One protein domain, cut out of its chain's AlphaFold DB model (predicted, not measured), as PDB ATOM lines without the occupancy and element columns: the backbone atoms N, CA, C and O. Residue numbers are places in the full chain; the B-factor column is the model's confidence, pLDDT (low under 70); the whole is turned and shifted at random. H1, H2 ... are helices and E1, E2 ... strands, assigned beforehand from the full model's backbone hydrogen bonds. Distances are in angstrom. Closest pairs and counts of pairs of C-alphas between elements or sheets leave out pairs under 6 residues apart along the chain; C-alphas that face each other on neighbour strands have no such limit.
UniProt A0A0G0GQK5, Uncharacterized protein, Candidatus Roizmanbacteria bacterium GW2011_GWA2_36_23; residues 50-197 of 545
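What this domain is: This is residues 50 to 197 of the 545 residues of an uncharacterized protein of Candidatus Roizmanbacteria bacterium GW2011_GWA2_36_23 (UniProt A0A0G0GQK5). H9 lies in the middle of a small helical core, with H7 side by side with it, H8 set at a steep angle to both, and H1, H4 and H5 packed on H9 as well. From this core H3 leads out to a tip at residues 87 to 92, of which 87 to 90 belong to H3, which stick out, and E1 folds back from there to H4; on the far side of the domain residues 118 to 123, of which 122 and 123 belong to the short H6, make a second free tip after H5. The printed part has 148 residues with nine named helices and one named strand, in the order H1, H2, H3, E1, H4, H5, H6, H7, H8, H9, and its class is mostly helix. It is compact, with a radius of gyration of the C-alphas of 16.4 A, and spans 46 by 44 by 25 A.

How they stand to each other: H1, residues 53 to 58, touches H9, residues 184 to 196, at a shallow tilt of 6 degrees, the same way; the closest C-alphas, of Glu 54 and Ser 195, are 4.6 A apart, and H9 does this with residues 191 to 195 alone. H9 is the hub, touching five helices. H2, residues 63 to 66, touches no helix; it is close to H1 but not clearly touching, with the C-alphas of Ala 58 and Ser 66 closest at 5.3 A. H3, residues 74 to 90, is close to H1 but not clearly touching, with the C-alphas of Tyr 56 and Val 74 closest at 6.4 A. E1, residues 94 to 97, pairs with no named strand; its closest C-alpha to H3 is that of Thr 95, 6.5 A from that of Gln 89. H4, residues 98 to 105, touches H9 at a steep tilt of 51 degrees, opposite ways, with the C-alphas of Ser 103 and Gln 186 closest at 4.8 A. H5, residues 107 to 117, touches H9 at a steep tilt of 55 degrees, the same way, with the C-alphas of Leu 107 and Ala 189 closest at 6.2 A. H6, residues 122 to 126, and H5 touch only at the corner, and only just, with 3 pairs of C-alphas within 8 A, the closest those of Ile 116 and Lys 125 at 6.4 A. H7, residues 137 to 154, touches H9 at a shallow tilt of 12 degrees, the same way, with the C-alphas of Leu 144 and Val 196 closest at 6.3 A. H7 and H8, residues 167 to 182, form a helical hairpin at 45 degrees, opposite ways, with the C-alphas of Tyr 145 and Lys 168 closest at 6.6 A. H8 and H9 touch at a steep tilt of 48 degrees, opposite ways, with the C-alphas of Ile 179 and Ala 187 closest at 5.0 A. The helix packing is mostly crossed, with most touching helices at steep tilts. Every O i to N i+4 pair is within hydrogen-bond range in H1, H4, H6, H7, H8 and H9; in H3 it is 12 of 13, in H5 6 of 7, and H2 is too short for such a pair.

Where its parts are: H1 begins at C-alpha 53, at (-44.182, -47.973, -8.163), and is 8.5 A long from first to last C-alpha; H2 is 5.1 A. H3 is 24.1 A long and ends at C-alpha 90, at (-23.268, -55.336, -25.215). E1 measures 10.2 A, H4 10.5 A, H5 14.5 A and H6 6.3 A. H7, the longest helix with 18 residues, measures 25.5 A, and H8 22.1 A. H9 is 16.6 A long and ends at C-alpha 196, at (-44.428, -47.226, 1.376).

The domain as a whole: The two C-alphas farthest apart, those of Leu 91 and Lys 122, are 49.2 A from each other. The printed part has no cut. The link from H7 to H8, residues 155 to 166, is long. The mean pLDDT of the printed part is 90.2, and residues 108 to 124 are under 70.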
ATOM      1  N   PRO A  50     -35.004 -50.934 -13.299       98.00
ATOM      2  CA  PRO A  50     -36.078 -50.263 -14.025       98.00
ATOM      3  C   PRO A  50     -37.025 -49.510 -13.069       98.00
ATOM      4  O   PRO A  50     -37.317 -50.029 -11.984       98.00
ATOM      5  N   PRO A  51     -37.523 -48.306 -13.428       98.38
ATOM      6  CA  PRO A  51     -38.395 -47.512 -12.556       98.38
ATOM      7  C   PRO A  51     -39.679 -48.279 -12.207       98.38
ATOM      8  O   PRO A  51     -40.211 -49.022 -13.024       98.38
ATOM      9  N   GLY A  52     -40.160 -48.148 -10.973       98.31
ATOM     10  CA  GLY A  52     -41.277 -48.934 -10.448       98.31
ATOM     11  C   GLY A  52     -42.384 -48.078  -9.841       98.31
ATOM     12  O   GLY A  52     -42.616 -46.928 -10.229       98.31
ATOM     13  N   ILE A  53     -43.080 -48.646  -8.858       98.62
ATOM     14  CA  ILE A  53     -44.182 -47.973  -8.163       98.62
ATOM     15  C   ILE A  53     -43.690 -46.704  -7.453       98.62
ATOM     16  O   ILE A  53     -44.419 -45.718  -7.386       98.62
ATOM     17  N   GLU A  54     -42.444 -46.669  -6.975       98.50
ATOM     18  CA  GLU A  54     -41.843 -45.467  -6.394       98.50
ATOM     19  C   GLU A  54     -41.779 -44.293  -7.380       98.50
ATOM     20  O   GLU A  54     -42.113 -43.170  -7.001       98.50
ATOM     21  N   ALA A  55     -41.448 -44.545  -8.651       98.12
ATOM     22  CA  ALA A  55     -41.434 -43.516  -9.685       98.12
ATOM     23  C   ALA A  55     -42.857 -43.065 -10.041       98.12
ATOM     24  O   ALA A  55     -43.095 -41.873 -10.225       98.12
ATOM     25  N   TYR A  56     -43.832 -43.982 -10.085       98.19
ATOM     26  CA  TYR A  56     -45.240 -43.623 -10.304       98.19
ATOM     27  C   TYR A  56     -45.789 -42.738  -9.172       98.19
ATOM     28  O   TYR A  56     -46.388 -41.693  -9.425       98.19
ATOM     29  N   LEU A  57     -45.546 -43.113  -7.913       97.75
ATOM     30  CA  LEU A  57     -46.012 -42.365  -6.743       97.75
ATOM     31  C   LEU A  57     -45.309 -41.007  -6.601       97.75
ATOM     32  O   LEU A  57     -45.949 -40.044  -6.181       97.75
ATOM     33  N   ALA A  58     -44.022 -40.900  -6.949       97.31
ATOM     34  CA  ALA A  58     -43.292 -39.633  -6.879       97.31
ATOM     35  C   ALA A  58     -43.890 -38.559  -7.797       97.31
ATOM     36  O   ALA A  58     -43.952 -37.397  -7.407       97.31
ATOM     37  N   GLN A  59     -44.439 -38.943  -8.952       95.44
ATOM     38  CA  GLN A  59     -45.118 -38.025  -9.879       95.44
ATOM     39  C   GLN A  59     -46.418 -37.420  -9.325       95.44
ATOM     40  O   GLN A  59     -46.981 -36.500  -9.922       95.44
ATOM     41  N   LEU A  60     -46.928 -37.932  -8.200       95.12
ATOM     42  CA  LEU A  60     -48.084 -37.358  -7.513       95.12
ATOM     43  C   LEU A  60     -47.701 -36.130  -6.671       95.12
ATOM     44  O   LEU A  60     -48.567 -35.323  -6.322       95.12
ATOM     45  N   LEU A  61     -46.416 -35.972  -6.349       95.75
ATOM     46  CA  LEU A  61     -45.903 -34.843  -5.582       95.75
ATOM     47  C   LEU A  61     -45.738 -33.599  -6.481       95.75
ATOM     48  O   LEU A  61     -45.604 -33.731  -7.699       95.75
ATOM     49  N   PRO A  62     -45.730 -32.381  -5.911       94.62
ATOM     50  CA  PRO A  62     -45.323 -31.183  -6.643       94.62
ATOM     51  C   PRO A  62     -43.882 -31.309  -7.159       94.62
ATOM     52  O   PRO A  62     -43.057 -31.928  -6.495       94.62
ATOM     53  N   GLU A  63     -43.554 -30.648  -8.272       93.56
ATOM     54  CA  GLU A  63     -42.208 -30.622  -8.890       93.56
ATOM     55  C   GLU A  63     -41.083 -30.312  -7.879       93.56
ATOM     56  O   GLU A  63     -40.027 -30.942  -7.887       93.56
ATOM     57  N   SER A  64     -41.336 -29.395  -6.934       93.00
ATOM     58  CA  SER A  64     -40.383 -29.008  -5.882       93.00
ATOM     59  C   SER A  64     -40.037 -30.122  -4.888       93.00
ATOM     60  O   SER A  64     -39.013 -30.032  -4.206       93.00
ATOM     61  N   GLU A  65     -40.903 -31.133  -4.795       96.19
ATOM     62  CA  GLU A  65     -40.787 -32.294  -3.912       96.19
ATOM     63  C   GLU A  65     -40.411 -33.558  -4.691       96.19
ATOM     64  O   GLU A  65     -39.522 -34.278  -4.255       96.19
ATOM     65  N   SER A  66     -41.063 -33.828  -5.832       95.75
ATOM     66  CA  SER A  66     -40.792 -35.009  -6.667       95.75
ATOM     67  C   SER A  66     -39.421 -34.952  -7.313       95.75
ATOM     68  O   SER A  66     -38.787 -35.993  -7.456       95.75
ATOM     69  N   LEU A  67     -38.978 -33.745  -7.686       95.94
ATOM     70  CA  LEU A  67     -37.856 -33.523  -8.595       95.94
ATOM     71  C   LEU A  67     -38.100 -34.165  -9.972       95.94
ATOM     72  O   LEU A  67     -37.174 -34.648 -10.606       95.94
ATOM     73  N   PHE A  68     -39.357 -34.196 -10.422       94.31
ATOM     74  CA  PHE A  68     -39.738 -34.636 -11.766       94.31
ATOM     75  C   PHE A  68     -40.251 -33.442 -12.560       94.31
ATOM     76  O   PHE A  68     -41.174 -32.766 -12.107       94.31
ATOM     77  N   LEU A  69     -39.668 -33.217 -13.739       88.75
ATOM     78  CA  LEU A  69     -40.059 -32.155 -14.665       88.75
ATOM     79  C   LEU A  69     -41.458 -32.428 -15.226       88.75
ATOM     80  O   LEU A  69     -42.309 -31.541 -15.287       88.75
ATOM     81  N   GLU A  70     -41.699 -33.681 -15.609       92.38
ATOM     82  CA  GLU A  70     -42.922 -34.121 -16.269       92.38
ATOM     83  C   GLU A  70     -43.394 -35.488 -15.764       92.38
ATOM     84  O   GLU A  70     -42.668 -36.242 -15.114       92.38
ATOM     85  N   LYS A  71     -44.645 -35.828 -16.095       94.25
ATOM     86  CA  LYS A  71     -45.177 -37.174 -15.865       94.25
ATOM     87  C   LYS A  71     -44.503 -38.168 -16.809       94.25
ATOM     88  O   LYS A  71     -44.500 -37.944 -18.014       94.25
ATOM     89  N   MET A  72     -44.010 -39.260 -16.239       95.44
ATOM     90  CA  MET A  72     -43.379 -40.410 -16.876       95.44
ATOM     91  C   MET A  72     -44.382 -41.551 -17.035       95.44
ATOM     92  O   MET A  72     -45.008 -42.000 -16.066       95.44
ATOM     93  N   ASN A  73     -44.478 -42.088 -18.247       97.44
ATOM     94  CA  ASN A  73     -45.075 -43.390 -18.482       97.44
ATOM     95  C   ASN A  73     -44.122 -44.478 -17.969       97.44
ATOM     96  O   ASN A  73     -43.229 -44.934 -18.680       97.44
ATOM     97  N   VAL A  74     -44.322 -44.892 -16.716       97.81
ATOM     98  CA  VAL A  74     -43.426 -45.830 -16.023       97.81
ATOM     99  C   VAL A  74     -43.291 -47.156 -16.774       97.81
ATOM    100  O   VAL A  74     -42.190 -47.684 -16.860       97.81
ATOM    101  N   SER A  75     -44.360 -47.684 -17.378       97.25
ATOM    102  CA  SER A  75     -44.288 -48.948 -18.124       97.25
ATOM    103  C   SER A  75     -43.399 -48.849 -19.369       97.25
ATOM    104  O   SER A  75     -42.660 -49.788 -19.660       97.25
ATOM    105  N   GLU A  76     -43.418 -47.718 -20.081       97.12
ATOM    106  CA  GLU A  76     -42.490 -47.474 -21.197       97.12
ATOM    107  C   GLU A  76     -41.071 -47.187 -20.694       97.12
ATOM    108  O   GLU A  76     -40.126 -47.799 -21.188       97.12
ATOM    109  N   ALA A  77     -40.914 -46.382 -19.637       97.69
ATOM    110  CA  ALA A  77     -39.614 -46.114 -19.015       97.69
ATOM    111  C   ALA A  77     -38.898 -47.400 -18.562       97.69
ATOM    112  O   ALA A  77     -37.679 -47.506 -18.651       97.69
ATOM    113  N   ARG A  78     -39.636 -48.431 -18.127       97.88
ATOM    114  CA  ARG A  78     -39.056 -49.752 -17.817       97.88
ATOM    115  C   ARG A  78     -38.457 -50.425 -19.050       97.88
ATOM    116  O   ARG A  78     -37.367 -50.977 -18.951       97.88
ATOM    117  N   LYS A  79     -39.122 -50.347 -20.207       96.88
ATOM    118  CA  LYS A  79     -38.609 -50.903 -21.472       96.88
ATOM    119  C   LYS A  79     -37.389 -50.131 -21.968       96.88
ATOM    120  O   LYS A  79     -36.436 -50.744 -22.449       96.88
ATOM    121  N   GLU A  80     -37.419 -48.805 -21.852       97.06
ATOM    122  CA  GLU A  80     -36.277 -47.940 -22.159       97.06
ATOM    123  C   GLU A  80     -35.072 -48.306 -21.285       97.06
ATOM    124  O   GLU A  80     -33.984 -48.552 -21.804       97.06
ATOM    125  N   PHE A  81     -35.286 -48.447 -19.973       97.44
ATOM    126  CA  PHE A  81     -34.248 -48.852 -19.029       97.44
ATOM    127  C   PHE A  81     -33.679 -50.239 -19.348       97.44
ATOM    128  O   PHE A  81     -32.463 -50.395 -19.416       97.44
ATOM    129  N   ASP A  82     -34.534 -51.241 -19.584       96.56
ATOM    130  CA  ASP A  82     -34.095 -52.600 -19.934       96.56
ATOM    131  C   ASP A  82     -33.245 -52.601 -21.216       96.56
ATOM    132  O   ASP A  82     -32.243 -53.311 -21.324       96.56
ATOM    133  N   THR A  83     -33.631 -51.771 -22.189       95.81
ATOM    134  CA  THR A  83     -32.876 -51.575 -23.432       95.81
ATOM    135  C   THR A  83     -31.515 -50.939 -23.146       95.81
ATOM    136  O   THR A  83     -30.510 -51.380 -23.699       95.81
ATOM    137  N   TYR A  84     -31.468 -49.940 -22.265       97.25
ATOM    138  CA  TYR A  84     -30.250 -49.231 -21.883       97.25
ATOM    139  C   TYR A  84     -29.262 -50.095 -21.089       97.25
ATOM    140  O   TYR A  84     -28.078 -50.119 -21.424       97.25
ATOM    141  N   ASP A  85     -29.729 -50.852 -20.092       97.19
ATOM    142  CA  ASP A  85     -28.893 -51.792 -19.332       97.19
ATOM    143  C   ASP A  85     -28.269 -52.837 -20.263       97.19
ATOM    144  O   ASP A  85     -27.044 -52.980 -20.338       97.19
ATOM    145  N   LYS A  86     -29.104 -53.495 -21.075       95.06
ATOM    146  CA  LYS A  86     -28.634 -54.479 -22.051       95.06
ATOM    147  C   LYS A  86     -27.637 -53.857 -23.039       95.06
ATOM    148  O   LYS A  86     -26.670 -54.506 -23.425       95.06
ATOM    149  N   LEU A  87     -27.832 -52.595 -23.430       94.75
ATOM    150  CA  LEU A  87     -26.942 -51.904 -24.361       94.75
ATOM    151  C   LEU A  87     -25.563 -51.679 -23.737       94.75
ATOM    152  O   LEU A  87     -24.551 -51.931 -24.389       94.75
ATOM    153  N   GLN A  88     -25.505 -51.246 -22.476       95.75
ATOM    154  CA  GLN A  88     -24.233 -51.101 -21.766       95.75
ATOM    155  C   GLN A  88     -23.475 -52.432 -21.686       95.75
ATOM    156  O   GLN A  88     -22.260 -52.458 -21.910       95.75
ATOM    157  N   GLN A  89     -24.186 -53.535 -21.429       94.38
ATOM    158  CA  GLN A  89     -23.605 -54.880 -21.403       94.38
ATOM    159  C   GLN A  89     -23.009 -55.282 -22.757       94.38
ATOM    160  O   GLN A  89     -21.862 -55.726 -22.815       94.38
ATOM    161  N   GLU A  90     -23.739 -55.060 -23.851       91.88
ATOM    162  CA  GLU A  90     -23.268 -55.336 -25.215       91.88
ATOM    163  C   GLU A  90     -22.062 -54.471 -25.623       91.88
ATOM    164  O   GLU A  90     -21.179 -54.920 -26.354       91.88
ATOM    165  N   LEU A  91     -21.958 -53.247 -25.094       92.69
ATOM    166  CA  LEU A  91     -20.783 -52.377 -25.254       92.69
ATOM    167  C   LEU A  91     -19.603 -52.785 -24.337       92.69
ATOM    168  O   LEU A  91     -18.536 -52.156 -24.329       92.69
ATOM    169  N   GLY A  92     -19.749 -53.884 -23.594       92.19
ATOM    170  CA  GLY A  92     -18.704 -54.495 -22.776       92.19
ATOM    171  C   GLY A  92     -18.590 -53.925 -21.362       92.19
ATOM    172  O   GLY A  92     -17.527 -54.044 -20.749       92.19
ATOM    173  N   THR A  93     -19.654 -53.302 -20.849       94.31
ATOM    174  CA  THR A  93     -19.732 -52.816 -19.463       94.31
ATOM    175  C   THR A  93     -20.389 -53.863 -18.570       94.31
ATOM    176  O   THR A  93     -21.447 -54.394 -18.881       94.31
ATOM    177  N   ILE A  94     -19.793 -54.149 -17.416       95.31
ATOM    178  CA  ILE A  94     -20.425 -54.963 -16.377       95.31
ATOM    179  C   ILE A  94     -21.423 -54.082 -15.629       95.31
ATOM    180  O   ILE A  94     -21.023 -53.143 -14.940       95.31
ATOM    181  N   THR A  95     -22.706 -54.399 -15.731       96.62
ATOM    182  CA  THR A  95     -23.756 -53.678 -15.013       96.62
ATOM    183  C   THR A  95     -24.187 -54.442 -13.760       96.62
ATOM    184  O   THR A  95     -24.144 -55.675 -13.687       96.62
ATOM    185  N   HIS A  96     -24.558 -53.692 -12.726       97.31
ATOM    186  CA  HIS A  96     -25.105 -54.210 -11.480       97.31
ATOM    187  C   HIS A  96     -26.448 -53.535 -11.206       97.31
ATOM    188  O   HIS A  96     -26.477 -52.332 -10.967       97.31
ATOM    189  N   ASP A  97     -27.540 -54.299 -11.212       97.56
ATOM    190  CA  ASP A  97     -28.875 -53.792 -10.877       97.56
ATOM    191  C   ASP A  97     -29.035 -53.671  -9.348       97.56
ATOM    192  O   ASP A  97     -29.044 -54.664  -8.609       97.56
ATOM    193  N   ALA A  98     -29.153 -52.434  -8.864       97.62
ATOM    194  CA  ALA A  98     -29.303 -52.109  -7.452       97.62
ATOM    195  C   ALA A  98     -30.577 -52.715  -6.842       97.62
ATOM    196  O   ALA A  98     -30.515 -53.284  -5.748       97.62
ATOM    197  N   LYS A  99     -31.723 -52.645  -7.532       97.62
ATOM    198  CA  LYS A  99     -32.989 -53.238  -7.074       97.62
ATOM    199  C   LYS A  99     -32.886 -54.749  -6.968       97.62
ATOM    200  O   LYS A  99     -33.298 -55.306  -5.949       97.62
ATOM    201  N   GLN A 100     -32.287 -55.407  -7.958       96.06
ATOM    202  CA  GLN A 100     -32.056 -56.847  -7.908       96.06
ATOM    203  C   GLN A 100     -31.185 -57.213  -6.698       96.06
ATOM    204  O   GLN A 100     -31.588 -58.054  -5.892       96.06
ATOM    205  N   ILE A 101     -30.052 -56.527  -6.505       94.81
ATOM    206  CA  ILE A 101     -29.135 -56.760  -5.377       94.81
ATOM    207  C   ILE A 101     -29.835 -56.562  -4.028       94.81
ATOM    208  O   ILE A 101     -29.714 -57.415  -3.142       94.81
ATOM    209  N   LEU A 102     -30.587 -55.469  -3.867       92.88
ATOM    210  CA  LEU A 102     -31.376 -55.205  -2.663       92.88
ATOM    211  C   LEU A 102     -32.369 -56.343  -2.409       92.88
ATOM    212  O   LEU A 102     -32.426 -56.895  -1.304       92.88
ATOM    213  N   SER A 103     -33.123 -56.720  -3.439       90.88
ATOM    214  CA  SER A 103     -34.185 -57.715  -3.347       90.88
ATOM    215  C   SER A 103     -33.659 -59.112  -2.975       90.88
ATOM    216  O   SER A 103     -34.261 -59.792  -2.143       90.88
ATOM    217  N   GLU A 104     -32.500 -59.516  -3.505       88.62
ATOM    218  CA  GLU A 104     -31.936 -60.856  -3.314       88.62
ATOM    219  C   GLU A 104     -31.095 -60.988  -2.040       88.62
ATOM    220  O   GLU A 104     -31.143 -62.019  -1.367       88.62
ATOM    221  N   ARG A 105     -30.284 -59.974  -1.714       78.88
ATOM    222  CA  ARG A 105     -29.198 -60.123  -0.727       78.88
ATOM    223  C   ARG A 105     -29.463 -59.434   0.602       78.88
ATOM    224  O   ARG A 105     -28.776 -59.718   1.582       78.88
ATOM    225  N   VAL A 106     -30.422 -58.512   0.647       72.19
ATOM    226  CA  VAL A 106     -30.483 -57.508   1.716       72.19
ATOM    227  C   VAL A 106     -31.846 -57.485   2.386       72.19
ATOM    228  O   VAL A 106     -31.966 -57.674   3.602       72.19
ATOM    229  N   LEU A 107     -32.877 -57.219   1.589       75.75
ATOM    230  CA  LEU A 107     -34.181 -56.809   2.081       75.75
ATOM    231  C   LEU A 107     -34.933 -57.904   2.857       75.75
ATOM    232  O   LEU A 107     -35.465 -57.568   3.919       75.75
ATOM    233  N   PRO A 108     -34.920 -59.195   2.459       68.56
ATOM    234  CA  PRO A 108     -35.643 -60.241   3.189       68.56
ATOM    235  C   PRO A 108     -35.245 -60.374   4.667       68.56
ATOM    236  O   PRO A 108     -36.067 -60.767   5.488       68.56
ATOM    237  N   LYS A 109     -34.002 -60.020   5.026       67.06
ATOM    238  CA  LYS A 109     -33.497 -60.085   6.406       67.06
ATOM    239  C   LYS A 109     -33.570 -58.727   7.109       67.06
ATOM    240  O   LYS A 109     -34.123 -58.622   8.200       67.06
ATOM    241  N   LYS A 110     -33.056 -57.666   6.473       66.56
ATOM    242  CA  LYS A 110     -32.951 -56.340   7.104       66.56
ATOM    243  C   LYS A 110     -34.297 -55.623   7.252       66.56
ATOM    244  O   LYS A 110     -34.449 -54.908   8.234       66.56
ATOM    245  N   ILE A 111     -35.264 -55.778   6.339       65.81
ATOM    246  CA  ILE A 111     -36.577 -55.106   6.475       65.81
ATOM    247  C   ILE A 111     -37.336 -55.669   7.667       65.81
ATOM    248  O   ILE A 111     -37.850 -54.910   8.489       65.81
ATOM    249  N   VAL A 112     -37.393 -57.000   7.740       62.19
ATOM    250  CA  VAL A 112     -38.040 -57.726   8.831       62.19
ATOM    251  C   VAL A 112     -37.425 -57.265  10.150       62.19
ATOM    252  O   VAL A 112     -38.144 -56.804  11.026       62.19
ATOM    253  N   ASP A 113     -36.098 -57.245  10.257       69.44
ATOM    254  CA  ASP A 113     -35.444 -56.828  11.496       69.44
ATOM    255  C   ASP A 113     -35.613 -55.323  11.783       69.44
ATOM    256  O   ASP A 113     -36.028 -54.947  12.877       69.44
ATOM    257  N   HIS A 114     -35.349 -54.433  10.825       65.25
ATOM    258  CA  HIS A 114     -35.332 -52.984  11.054       65.25
ATOM    259  C   HIS A 114     -36.726 -52.397  11.313       65.25
ATOM    260  O   HIS A 114     -36.886 -51.578  12.220       65.25
ATOM    261  N   PHE A 115     -37.746 -52.816  10.558       57.84
ATOM    262  CA  PHE A 115     -39.087 -52.230  10.654       57.84
ATOM    263  C   PHE A 115     -39.985 -52.929  11.669       57.84
ATOM    264  O   PHE A 115     -40.808 -52.262  12.296       57.84
ATOM    265  N   ILE A 116     -39.808 -54.236  11.895       58.97
ATOM    266  CA  ILE A 116     -40.646 -54.974  12.849       58.97
ATOM    267  C   ILE A 116     -40.120 -54.816  14.279       58.97
ATOM    268  O   ILE A 116     -40.921 -54.711  15.207       58.97
ATOM    269  N   THR A 117     -38.798 -54.765  14.493       56.72
ATOM    270  CA  THR A 117     -38.255 -54.811  15.866       56.72
ATOM    271  C   THR A 117     -38.083 -53.442  16.524       56.72
ATOM    272  O   THR A 117     -38.377 -53.310  17.710       56.72
ATOM    273  N   LYS A 118     -37.658 -52.397  15.795       54.34
ATOM    274  CA  LYS A 118     -37.297 -51.109  16.421       54.34
ATOM    275  C   LYS A 118     -38.474 -50.207  16.788       54.34
ATOM    276  O   LYS A 118     -38.290 -49.318  17.615       54.34
ATOM    277  N   LYS A 119     -39.663 -50.403  16.207       51.00
ATOM    278  CA  LYS A 119     -40.833 -49.550  16.495       51.00
ATOM    279  C   LYS A 119     -41.956 -50.208  17.288       51.00
ATOM    280  O   LYS A 119     -42.920 -49.521  17.595       51.00
ATOM    281  N   GLY A 120     -41.854 -51.490  17.654       48.12
ATOM    282  CA  GLY A 120     -42.898 -52.167  18.441       48.12
ATOM    283  C   GLY A 120     -44.292 -52.114  17.801       48.12
ATOM    284  O   GLY A 120     -45.294 -52.368  18.469       48.12
ATOM    285  N   ASP A 121     -44.368 -51.772  16.513       58.12
ATOM    286  CA  ASP A 121     -45.616 -51.432  15.860       58.12
ATOM    287  C   ASP A 121     -46.225 -52.714  15.305       58.12
ATOM    288  O   ASP A 121     -46.132 -53.041  14.121       58.12
ATOM    289  N   LYS A 122     -46.810 -53.498  16.216       66.06
ATOM    290  CA  LYS A 122     -47.575 -54.711  15.899       66.06
ATOM    291  C   LYS A 122     -48.549 -54.465  14.734       66.06
ATOM    292  O   LYS A 122     -48.732 -55.341  13.895       66.06
ATOM    293  N   TYR A 123     -49.073 -53.242  14.634       67.00
ATOM    294  CA  TYR A 123     -49.926 -52.776  13.547       67.00
ATOM    295  C   TYR A 123     -49.280 -52.902  12.160       67.00
ATOM    296  O   TYR A 123     -49.929 -53.343  11.217       67.00
ATOM    297  N   VAL A 124     -47.995 -52.570  12.018       69.19
ATOM    298  CA  VAL A 124     -47.276 -52.664  10.737       69.19
ATOM    299  C   VAL A 124     -47.089 -54.126  10.334       69.19
ATOM    300  O   VAL A 124     -47.308 -54.479   9.178       69.19
ATOM    301  N   LYS A 125     -46.766 -54.996  11.299       73.56
ATOM    302  CA  LYS A 125     -46.593 -56.434  11.052       73.56
ATOM    303  C   LYS A 125     -47.895 -57.084  10.569       73.56
ATOM    304  O   LYS A 125     -47.889 -57.766   9.545       73.56
ATOM    305  N   ASP A 126     -49.007 -56.807  11.251       80.94
ATOM    306  CA  ASP A 126     -50.324 -57.377  10.932       80.94
ATOM    307  C   ASP A 126     -50.847 -56.906   9.558       80.94
ATOM    308  O   ASP A 126     -51.613 -57.614   8.892       80.94
ATOM    309  N   ARG A 127     -50.390 -55.731   9.102       84.56
ATOM    310  CA  ARG A 127     -50.729 -55.125   7.807       84.56
ATOM    311  C   ARG A 127     -49.806 -55.497   6.650       84.56
ATOM    312  O   ARG A 127     -50.076 -55.051   5.544       84.56
ATOM    313  N   MET A 128     -48.742 -56.267   6.865       87.06
ATOM    314  CA  MET A 128     -47.789 -56.625   5.799       87.06
ATOM    315  C   MET A 128     -47.630 -58.131   5.622       87.06
ATOM    316  O   MET A 128     -47.394 -58.590   4.506       87.06
ATOM    317  N   LEU A 129     -47.741 -58.891   6.713       87.62
ATOM    318  CA  LEU A 129     -47.455 -60.320   6.716       87.62
ATOM    319  C   LEU A 129     -48.731 -61.162   6.766       87.62
ATOM    320  O   LEU A 129     -49.741 -60.750   7.346       87.62
ATOM    321  N   ASP A 130     -48.686 -62.347   6.170       88.50
ATOM    322  CA  ASP A 130     -49.683 -63.397   6.349       88.50
ATOM    323  C   ASP A 130     -49.515 -64.111   7.706       88.50
ATOM    324  O   ASP A 130     -48.663 -63.772   8.532       88.50
ATOM    325  N   GLU A 131     -50.359 -65.110   7.952       90.12
ATOM    326  CA  GLU A 131     -50.326 -65.933   9.167       90.12
ATOM    327  C   GLU A 131     -49.026 -66.739   9.345       90.12
ATOM    328  O   GLU A 131     -48.686 -67.108  10.469       90.12
ATOM    329  N   ASN A 132     -48.267 -66.954   8.266       88.88
ATOM    330  CA  ASN A 132     -46.981 -67.651   8.269       88.88
ATOM    331  C   ASN A 132     -45.789 -66.689   8.407       88.88
ATOM    332  O   ASN A 132     -44.640 -67.129   8.448       88.88
ATOM    333  N   GLY A 133     -46.041 -65.379   8.487       85.38
ATOM    334  CA  GLY A 133     -45.000 -64.359   8.559       85.38
ATOM    335  C   GLY A 133     -44.346 -64.031   7.215       85.38
ATOM    336  O   GLY A 133     -43.303 -63.376   7.215       85.38
ATOM    337  N   ALA A 134     -44.924 -64.458   6.089       89.00
ATOM    338  CA  ALA A 134     -44.479 -64.079   4.749       89.00
ATOM    339  C   ALA A 134     -45.199 -62.807   4.280       89.00
ATOM    340  O   ALA A 134     -46.309 -62.526   4.721       89.00
ATOM    341  N   PHE A 135     -44.600 -62.028   3.374       91.19
ATOM    342  CA  PHE A 135     -45.276 -60.856   2.813       91.19
ATOM    343  C   PHE A 135     -46.512 -61.276   2.011       91.19
ATOM    344  O   PHE A 135     -46.430 -62.123   1.110       91.19
ATOM    345  N   ASP A 136     -47.643 -60.646   2.325       94.56
ATOM    346  CA  ASP A 136     -48.920 -60.873   1.658       94.56
ATOM    347  C   ASP A 136     -49.155 -59.830   0.560       94.56
ATOM    348  O   ASP A 136     -49.078 -58.627   0.798       94.56
ATOM    349  N   ARG A 137     -49.458 -60.285  -0.658       96.31
ATOM    350  CA  ARG A 137     -49.576 -59.393  -1.820       96.31
ATOM    351  C   ARG A 137     -50.696 -58.371  -1.637       96.31
ATOM    352  O   ARG A 137     -50.475 -57.192  -1.896       96.31
ATOM    353  N   ASP A 138     -51.870 -58.806  -1.198       97.06
ATOM    354  CA  ASP A 138     -53.064 -57.962  -1.184       97.06
ATOM    355  C   ASP A 138     -52.995 -56.933  -0.051       97.06
ATOM    356  O   ASP A 138     -53.390 -55.778  -0.223       97.06
ATOM    357  N   LYS A 139     -52.392 -57.305   1.082       95.38
ATOM    358  CA  LYS A 139     -52.084 -56.373   2.172       95.38
ATOM    359  C   LYS A 139     -51.097 -55.278   1.753       95.38
ATOM    360  O   LYS A 139     -51.333 -54.102   2.034       95.38
ATOM    361  N   ILE A 140     -50.015 -55.639   1.057       95.44
ATOM    362  CA  ILE A 140     -49.035 -54.670   0.538       95.44
ATOM    363  C   ILE A 140     -49.661 -53.774  -0.532       95.44
ATOM    364  O   ILE A 140     -49.456 -52.561  -0.519       95.44
ATOM    365  N   LEU A 141     -50.481 -54.344  -1.414       97.56
ATOM    366  CA  LEU A 141     -51.213 -53.592  -2.426       97.56
ATOM    367  C   LEU A 141     -52.156 -52.559  -1.786       97.56
ATOM    368  O   LEU A 141     -52.179 -51.402  -2.201       97.56
ATOM    369  N   GLN A 142     -52.858 -52.930  -0.710       96.69
ATOM    370  CA  GLN A 142     -53.687 -51.988   0.041       96.69
ATOM    371  C   GLN A 142     -52.858 -50.863   0.682       96.69
ATOM    372  O   GLN A 142     -53.282 -49.711   0.659       96.69
ATOM    373  N   LEU A 143     -51.666 -51.157   1.214       95.31
ATOM    374  CA  LEU A 143     -50.762 -50.123   1.737       95.31
ATOM    375  C   LEU A 143     -50.306 -49.142   0.650       95.31
ATOM    376  O   LEU A 143     -50.208 -47.945   0.914       95.31
ATOM    377  N   LEU A 144     -50.050 -49.627  -0.566       97.12
ATOM    378  CA  LEU A 144     -49.710 -48.776  -1.707       97.12
ATOM    379  C   LEU A 144     -50.891 -47.884  -2.116       97.12
ATOM    380  O   LEU A 144     -50.695 -46.699  -2.379       97.12
ATOM    381  N   TYR A 145     -52.121 -48.404  -2.105       97.88
ATOM    382  CA  TYR A 145     -53.317 -47.591  -2.352       97.88
ATOM    383  C   TYR A 145     -53.515 -46.512  -1.293       97.88
ATOM    384  O   TYR A 145     -53.732 -45.348  -1.627       97.88
ATOM    385  N   ASP A 146     -53.384 -46.883  -0.020       96.06
ATOM    386  CA  ASP A 146     -53.470 -45.940   1.090       96.06
ATOM    387  C   ASP A 146     -52.383 -44.865   0.976       96.06
ATOM    388  O   ASP A 146     -52.642 -43.693   1.252       96.06
ATOM    389  N   LYS A 147     -51.175 -45.238   0.523       96.50
ATOM    390  CA  LYS A 147     -50.093 -44.290   0.257       96.50
ATOM    391  C   LYS A 147     -50.506 -43.282  -0.813       96.50
ATOM    392  O   LYS A 147     -50.384 -42.088  -0.557       96.50
ATOM    393  N   VAL A 148     -51.038 -43.726  -1.952       96.94
ATOM    394  CA  VAL A 148     -51.524 -42.830  -3.019       96.94
ATOM    395  C   VAL A 148     -52.589 -41.861  -2.499       96.94
ATOM    396  O   VAL A 148     -52.459 -40.652  -2.688       96.94
ATOM    397  N   GLU A 149     -53.606 -42.354  -1.789       96.19
ATOM    398  CA  GLU A 149     -54.650 -41.480  -1.236       96.19
ATOM    399  C   GLU A 149     -54.081 -40.506  -0.193       96.19
ATOM    400  O   GLU A 149     -54.437 -39.328  -0.195       96.19
ATOM    401  N   SER A 150     -53.137 -40.946   0.650       96.06
ATOM    402  CA  SER A 150     -52.460 -40.063   1.610       96.06
ATOM    403  C   SER A 150     -51.663 -38.954   0.920       96.06
ATOM    404  O   SER A 150     -51.682 -37.816   1.387       96.06
ATOM    405  N   LEU A 151     -51.020 -39.254  -0.215       96.00
ATOM    406  CA  LEU A 151     -50.299 -38.265  -1.008       96.00
ATOM    407  C   LEU A 151     -51.259 -37.254  -1.636       96.00
ATOM    408  O   LEU A 151     -50.950 -36.070  -1.618       96.00
ATOM    409  N   TYR A 152     -52.444 -37.668  -2.102       95.56
ATOM    410  CA  TYR A 152     -53.467 -36.724  -2.569       95.56
ATOM    411  C   TYR A 152     -54.030 -35.841  -1.457       95.56
ATOM    412  O   TYR A 152     -54.359 -34.684  -1.710       95.56
ATOM    413  N   VAL A 153     -54.152 -36.360  -0.235       95.44
ATOM    414  CA  VAL A 153     -54.574 -35.553   0.920       95.44
ATOM    415  C   VAL A 153     -53.479 -34.559   1.310       95.44
ATOM    416  O   VAL A 153     -53.771 -33.394   1.561       95.44
ATOM    417  N   GLN A 154     -52.222 -35.008   1.356       95.69
ATOM    418  CA  GLN A 154     -51.081 -34.181   1.750       95.69
ATOM    419  C   GLN A 154     -50.719 -33.133   0.689       95.69
ATOM    420  O   GLN A 154     -50.362 -32.007   1.028       95.69
ATOM    421  N   PHE A 155     -50.818 -33.503  -0.586       94.81
ATOM    422  CA  PHE A 155     -50.484 -32.674  -1.735       94.81
ATOM    423  C   PHE A 155     -51.656 -32.667  -2.722       94.81
ATOM    424  O   PHE A 155     -51.587 -33.351  -3.751       94.81
ATOM    425  N   PRO A 156     -52.724 -31.899  -2.433       91.31
ATOM    426  CA  PRO A 156     -53.900 -31.844  -3.285       91.31
ATOM    427  C   PRO A 156     -53.553 -31.604  -4.764       91.31
ATOM    428  O   PRO A 156     -52.612 -30.851  -5.051       91.31
ATOM    429  N   PRO A 157     -54.297 -32.243  -5.687       86.88
ATOM    430  CA  PRO A 157     -54.287 -31.929  -7.112       86.88
ATOM    431  C   PRO A 157     -54.312 -30.420  -7.383       86.88
ATOM    432  O   PRO A 157     -55.030 -29.679  -6.713       86.88
ATOM    433  N   ASP A 158     -53.559 -29.988  -8.387       88.31
ATOM    434  CA  ASP A 158     -53.526 -28.608  -8.878       88.31
ATOM    435  C   ASP A 158     -53.697 -28.588 -10.405       88.31
ATOM    436  O   ASP A 158     -53.893 -29.636 -11.027       88.31
ATOM    437  N   ASP A 159     -53.610 -27.407 -11.021       75.19
ATOM    438  CA  ASP A 159     -53.774 -27.233 -12.471       75.19
ATOM    439  C   ASP A 159     -52.822 -28.113 -13.307       75.19
ATOM    440  O   ASP A 159     -53.128 -28.437 -14.455       75.19
ATOM    441  N   LYS A 160     -51.680 -28.537 -12.744       76.88
ATOM    442  CA  LYS A 160     -50.703 -29.420 -13.401       76.88
ATOM    443  C   LYS A 160     -50.854 -30.891 -12.995       76.88
ATOM    444  O   LYS A 160     -50.394 -31.786 -13.709       76.88
ATOM    445  N   ARG A 161     -51.492 -31.178 -11.859       82.50
ATOM    446  CA  ARG A 161     -51.607 -32.521 -11.274       82.50
ATOM    447  C   ARG A 161     -53.069 -32.900 -11.093       82.50
ATOM    448  O   ARG A 161     -53.655 -32.631 -10.058       82.50
ATOM    449  N   THR A 162     -53.646 -33.597 -12.066       83.88
ATOM    450  CA  THR A 162     -54.981 -34.204 -11.930       83.88
ATOM    451  C   THR A 162     -54.947 -35.479 -11.080       83.88
ATOM    452  O   THR A 162     -53.977 -36.242 -11.135       83.88
ATOM    453  N   LYS A 163     -56.019 -35.734 -10.310       89.12
ATOM    454  CA  LYS A 163     -56.206 -37.018  -9.612       89.12
ATOM    455  C   LYS A 163     -56.324 -38.132 -10.655       89.12
ATOM    456  O   LYS A 163     -57.223 -38.098 -11.492       89.12
ATOM    457  N   ASP A 164     -55.425 -39.107 -10.598       90.69
ATOM    458  CA  ASP A 164     -55.463 -40.293 -11.445       90.69
ATOM    459  C   ASP A 164     -56.513 -41.243 -10.874       90.69
ATOM    460  O   ASP A 164     -56.356 -41.755  -9.772       90.69
ATOM    461  N   THR A 165     -57.617 -41.453 -11.581       92.38
ATOM    462  CA  THR A 165     -58.685 -42.354 -11.127       92.38
ATOM    463  C   THR A 165     -58.364 -43.825 -11.387       92.38
ATOM    464  O   THR A 165     -58.993 -44.691 -10.783       92.38
ATOM    465  N   ALA A 166     -57.365 -44.110 -12.229       95.00
ATOM    466  CA  ALA A 166     -56.922 -45.453 -12.590       95.00
ATOM    467  C   ALA A 166     -55.690 -45.911 -11.786       95.00
ATOM    468  O   ALA A 166     -55.071 -46.921 -12.123       95.00
ATOM    469  N   TYR A 167     -55.322 -45.207 -10.705       96.44
ATOM    470  CA  TYR A 167     -54.101 -45.516  -9.952       96.44
ATOM    471  C   TYR A 167     -54.063 -46.953  -9.421       96.44
ATOM    472  O   TYR A 167     -52.994 -47.553  -9.362       96.44
ATOM    473  N   LYS A 168     -55.217 -47.528  -9.056       97.38
ATOM    474  CA  LYS A 168     -55.276 -48.898  -8.526       97.38
ATOM    475  C   LYS A 168     -54.846 -49.933  -9.560       97.38
ATOM    476  O   LYS A 168     -54.091 -50.841  -9.230       97.38
ATOM    477  N   GLU A 169     -55.303 -49.771 -10.798       97.75
ATOM    478  CA  GLU A 169     -54.942 -50.642 -11.918       97.75
ATOM    479  C   GLU A 169     -53.441 -50.550 -12.200       97.75
ATOM    480  O   GLU A 169     -52.751 -51.563 -12.146       97.75
ATOM    481  N   LYS A 170     -52.914 -49.327 -12.348       97.38
ATOM    482  CA  LYS A 170     -51.487 -49.084 -12.621       97.38
ATOM    483  C   LYS A 170     -50.568 -49.616 -11.521       97.38
ATOM    484  O   LYS A 170     -49.563 -50.255 -11.807       97.38
ATOM    485  N   VAL A 171     -50.906 -49.367 -10.253       98.31
ATOM    486  CA  VAL A 171     -50.131 -49.874  -9.108       98.31
ATOM    487  C   VAL A 171     -50.175 -51.403  -9.054       98.31
ATOM    488  O   VAL A 171     -49.159 -52.019  -8.750       98.31
ATOM    489  N   THR A 172     -51.320 -52.021  -9.368       98.44
ATOM    490  CA  THR A 172     -51.441 -53.487  -9.430       98.44
ATOM    491  C   THR A 172     -50.562 -54.069 -10.531       98.44
ATOM    492  O   THR A 172     -49.798 -54.990 -10.262       98.44
ATOM    493  N   GLU A 173     -50.641 -53.512 -11.742       98.19
ATOM    494  CA  GLU A 173     -49.857 -53.949 -12.901       98.19
ATOM    495  C   GLU A 173     -48.352 -53.864 -12.618       98.19
ATOM    496  O   GLU A 173     -47.633 -54.851 -12.768       98.19
ATOM    497  N   LEU A 174     -47.884 -52.716 -12.114       98.50
ATOM    498  CA  LEU A 174     -46.476 -52.523 -11.767       98.50
ATOM    499  C   LEU A 174     -46.009 -53.498 -10.676       98.50
ATOM    500  O   LEU A 174     -44.904 -54.034 -10.770       98.50
ATOM    501  N   LEU A 175     -46.844 -53.767  -9.664       98.38
ATOM    502  CA  LEU A 175     -46.513 -54.732  -8.616       98.38
ATOM    503  C   LEU A 175     -46.407 -56.156  -9.171       98.38
ATOM    504  O   LEU A 175     -45.491 -56.891  -8.806       98.38
ATOM    505  N   ASP A 176     -47.333 -56.550 -10.042       98.31
ATOM    506  CA  ASP A 176     -47.337 -57.878 -10.654       98.31
ATOM    507  C   ASP A 176     -46.131 -58.083 -11.571       98.31
ATOM    508  O   ASP A 176     -45.508 -59.151 -11.552       98.31
ATOM    509  N   ASP A 177     -45.729 -57.048 -12.302       98.00
ATOM    510  CA  ASP A 177     -44.504 -57.088 -13.086       98.00
ATOM    511  C   ASP A 177     -43.249 -57.202 -12.213       98.00
ATOM    512  O   ASP A 177     -42.325 -57.943 -12.556       98.00
ATOM    513  N   ASP A 178     -43.184 -56.488 -11.088       98.25
ATOM    514  CA  ASP A 178     -42.073 -56.626 -10.142       98.25
ATOM    515  C   ASP A 178     -42.046 -58.030  -9.521       98.25
ATOM    516  O   ASP A 178     -40.976 -58.627  -9.405       98.25
ATOM    517  N   ILE A 179     -43.206 -58.609  -9.182       97.94
ATOM    518  CA  ILE A 179     -43.320 -60.001  -8.708       97.94
ATOM    519  C   ILE A 179     -42.790 -60.973  -9.761       97.94
ATOM    520  O   ILE A 179     -42.077 -61.917  -9.416       97.94
ATOM    521  N   LYS A 180     -43.114 -60.749 -11.037       97.75
ATOM    522  CA  LYS A 180     -42.611 -61.559 -12.148       97.75
ATOM    523  C   LYS A 180     -41.094 -61.432 -12.307       97.75
ATOM    524  O   LYS A 180     -40.445 -62.433 -12.601       97.75
ATOM    525  N   ARG A 181     -40.538 -60.229 -12.126       96.56
ATOM    526  CA  ARG A 181     -39.105 -59.946 -12.299       96.56
ATOM    527  C   ARG A 181     -38.253 -60.446 -11.130       96.56
ATOM    528  O   ARG A 181     -37.277 -61.148 -11.357       96.56
ATOM    529  N   TYR A 182     -38.615 -60.095  -9.898       95.38
ATOM    530  CA  TYR A 182     -37.782 -60.333  -8.710       95.38
ATOM    531  C   TYR A 182     -38.235 -61.540  -7.875       95.38
ATOM    532  O   TYR A 182     -37.504 -62.002  -7.001       95.38
ATOM    533  N   GLY A 183     -39.435 -62.065  -8.127       96.38
ATOM    534  CA  GLY A 183     -40.093 -63.057  -7.278       96.38
ATOM    535  C   GLY A 183     -40.964 -62.407  -6.200       96.38
ATOM    536  O   GLY A 183     -40.721 -61.284  -5.762       96.38
ATOM    537  N   LYS A 184     -42.009 -63.122  -5.752       95.38
ATOM    538  CA  LYS A 184     -43.063 -62.558  -4.885       95.38
ATOM    539  C   LYS A 184     -42.515 -61.885  -3.624       95.38
ATOM    540  O   LYS A 184     -42.827 -60.730  -3.374       95.38
ATOM    541  N   GLN A 185     -41.727 -62.587  -2.812       93.50
ATOM    542  CA  GLN A 185     -41.288 -62.047  -1.517       93.50
ATOM    543  C   GLN A 185     -40.317 -60.872  -1.688       93.50
ATOM    544  O   GLN A 185     -40.434 -59.864  -0.995       93.50
ATOM    545  N   GLN A 186     -39.408 -60.986  -2.650       94.00
ATOM    546  CA  GLN A 186     -38.422 -59.977  -3.016       94.00
ATOM    547  C   GLN A 186     -39.084 -58.696  -3.536       94.00
ATOM    548  O   GLN A 186     -38.761 -57.608  -3.065       94.00
ATOM    549  N   ALA A 187     -40.051 -58.819  -4.447       96.06
ATOM    550  CA  ALA A 187     -40.777 -57.692  -5.023       96.06
ATOM    551  C   ALA A 187     -41.620 -56.937  -3.987       96.06
ATOM    552  O   ALA A 187     -41.616 -55.706  -3.967       96.06
ATOM    553  N   LEU A 188     -42.320 -57.662  -3.103       95.00
ATOM    554  CA  LEU A 188     -43.116 -57.054  -2.031       95.00
ATOM    555  C   LEU A 188     -42.222 -56.299  -1.035       95.00
ATOM    556  O   LEU A 188     -42.517 -55.161  -0.673       95.00
ATOM    557  N   ALA A 189     -41.100 -56.905  -0.644       92.56
ATOM    558  CA  ALA A 189     -40.089 -56.289   0.211       92.56
ATOM    559  C   ALA A 189     -39.487 -55.020  -0.420       92.56
ATOM    560  O   ALA A 189     -39.366 -53.986   0.240       92.56
ATOM    561  N   LEU A 190     -39.143 -55.084  -1.707       94.88
ATOM    562  CA  LEU A 190     -38.588 -53.962  -2.458       94.88
ATOM    563  C   LEU A 190     -39.564 -52.779  -2.522       94.88
ATOM    564  O   LEU A 190     -39.201 -51.664  -2.146       94.88
ATOM    565  N   ASN A 191     -40.819 -53.026  -2.905       96.69
ATOM    566  CA  ASN A 191     -41.843 -51.984  -3.016       96.69
ATOM    567  C   ASN A 191     -42.206 -51.352  -1.661       96.69
ATOM    568  O   ASN A 191     -42.508 -50.160  -1.581       96.69
ATOM    569  N   LEU A 192     -42.106 -52.100  -0.559       93.44
ATOM    570  CA  LEU A 192     -42.226 -51.513   0.774       93.44
ATOM    571  C   LEU A 192     -41.148 -50.461   1.037       93.44
ATOM    572  O   LEU A 192     -41.470 -49.360   1.485       93.44
ATOM    573  N   VAL A 193     -39.886 -50.797   0.766       92.88
ATOM    574  CA  VAL A 193     -38.737 -49.931   1.063       92.88
ATOM    575  C   VAL A 193     -38.651 -48.730   0.141       92.88
ATOM    576  O   VAL A 193     -38.253 -47.667   0.604       92.88
ATOM    577  N   LEU A 194     -39.033 -48.867  -1.127       96.25
ATOM    578  CA  LEU A 194     -38.943 -47.765  -2.082       96.25
ATOM    579  C   LEU A 194     -40.179 -46.854  -2.070       96.25
ATOM    580  O   LEU A 194     -40.053 -45.656  -2.326       96.25
ATOM    581  N   SER A 195     -41.367 -47.380  -1.756       96.88
ATOM    582  CA  SER A 195     -42.626 -46.653  -1.988       96.88
ATOM    583  C   SER A 195     -43.439 -46.364  -0.721       96.88
ATOM    584  O   SER A 195     -44.037 -45.292  -0.607       96.88
ATOM    585  N   VAL A 196     -43.496 -47.303   0.230       94.06
ATOM    586  CA  VAL A 196     -44.428 -47.226   1.376       94.06
ATOM    587  C   VAL A 196     -43.762 -46.641   2.615       94.06
ATOM    588  O   VAL A 196     -44.265 -45.681   3.201       94.06
ATOM    589  N   ILE A 197     -42.654 -47.256   3.022       90.75
ATOM    590  CA  ILE A 197     -41.957 -46.998   4.281       90.75
ATOM    591  C   ILE A 197     -41.373 -45.580   4.341       90.75
ATOM    592  O   ILE A 197     -41.545 -44.918   5.370       90.75
TER     593      ILE A 197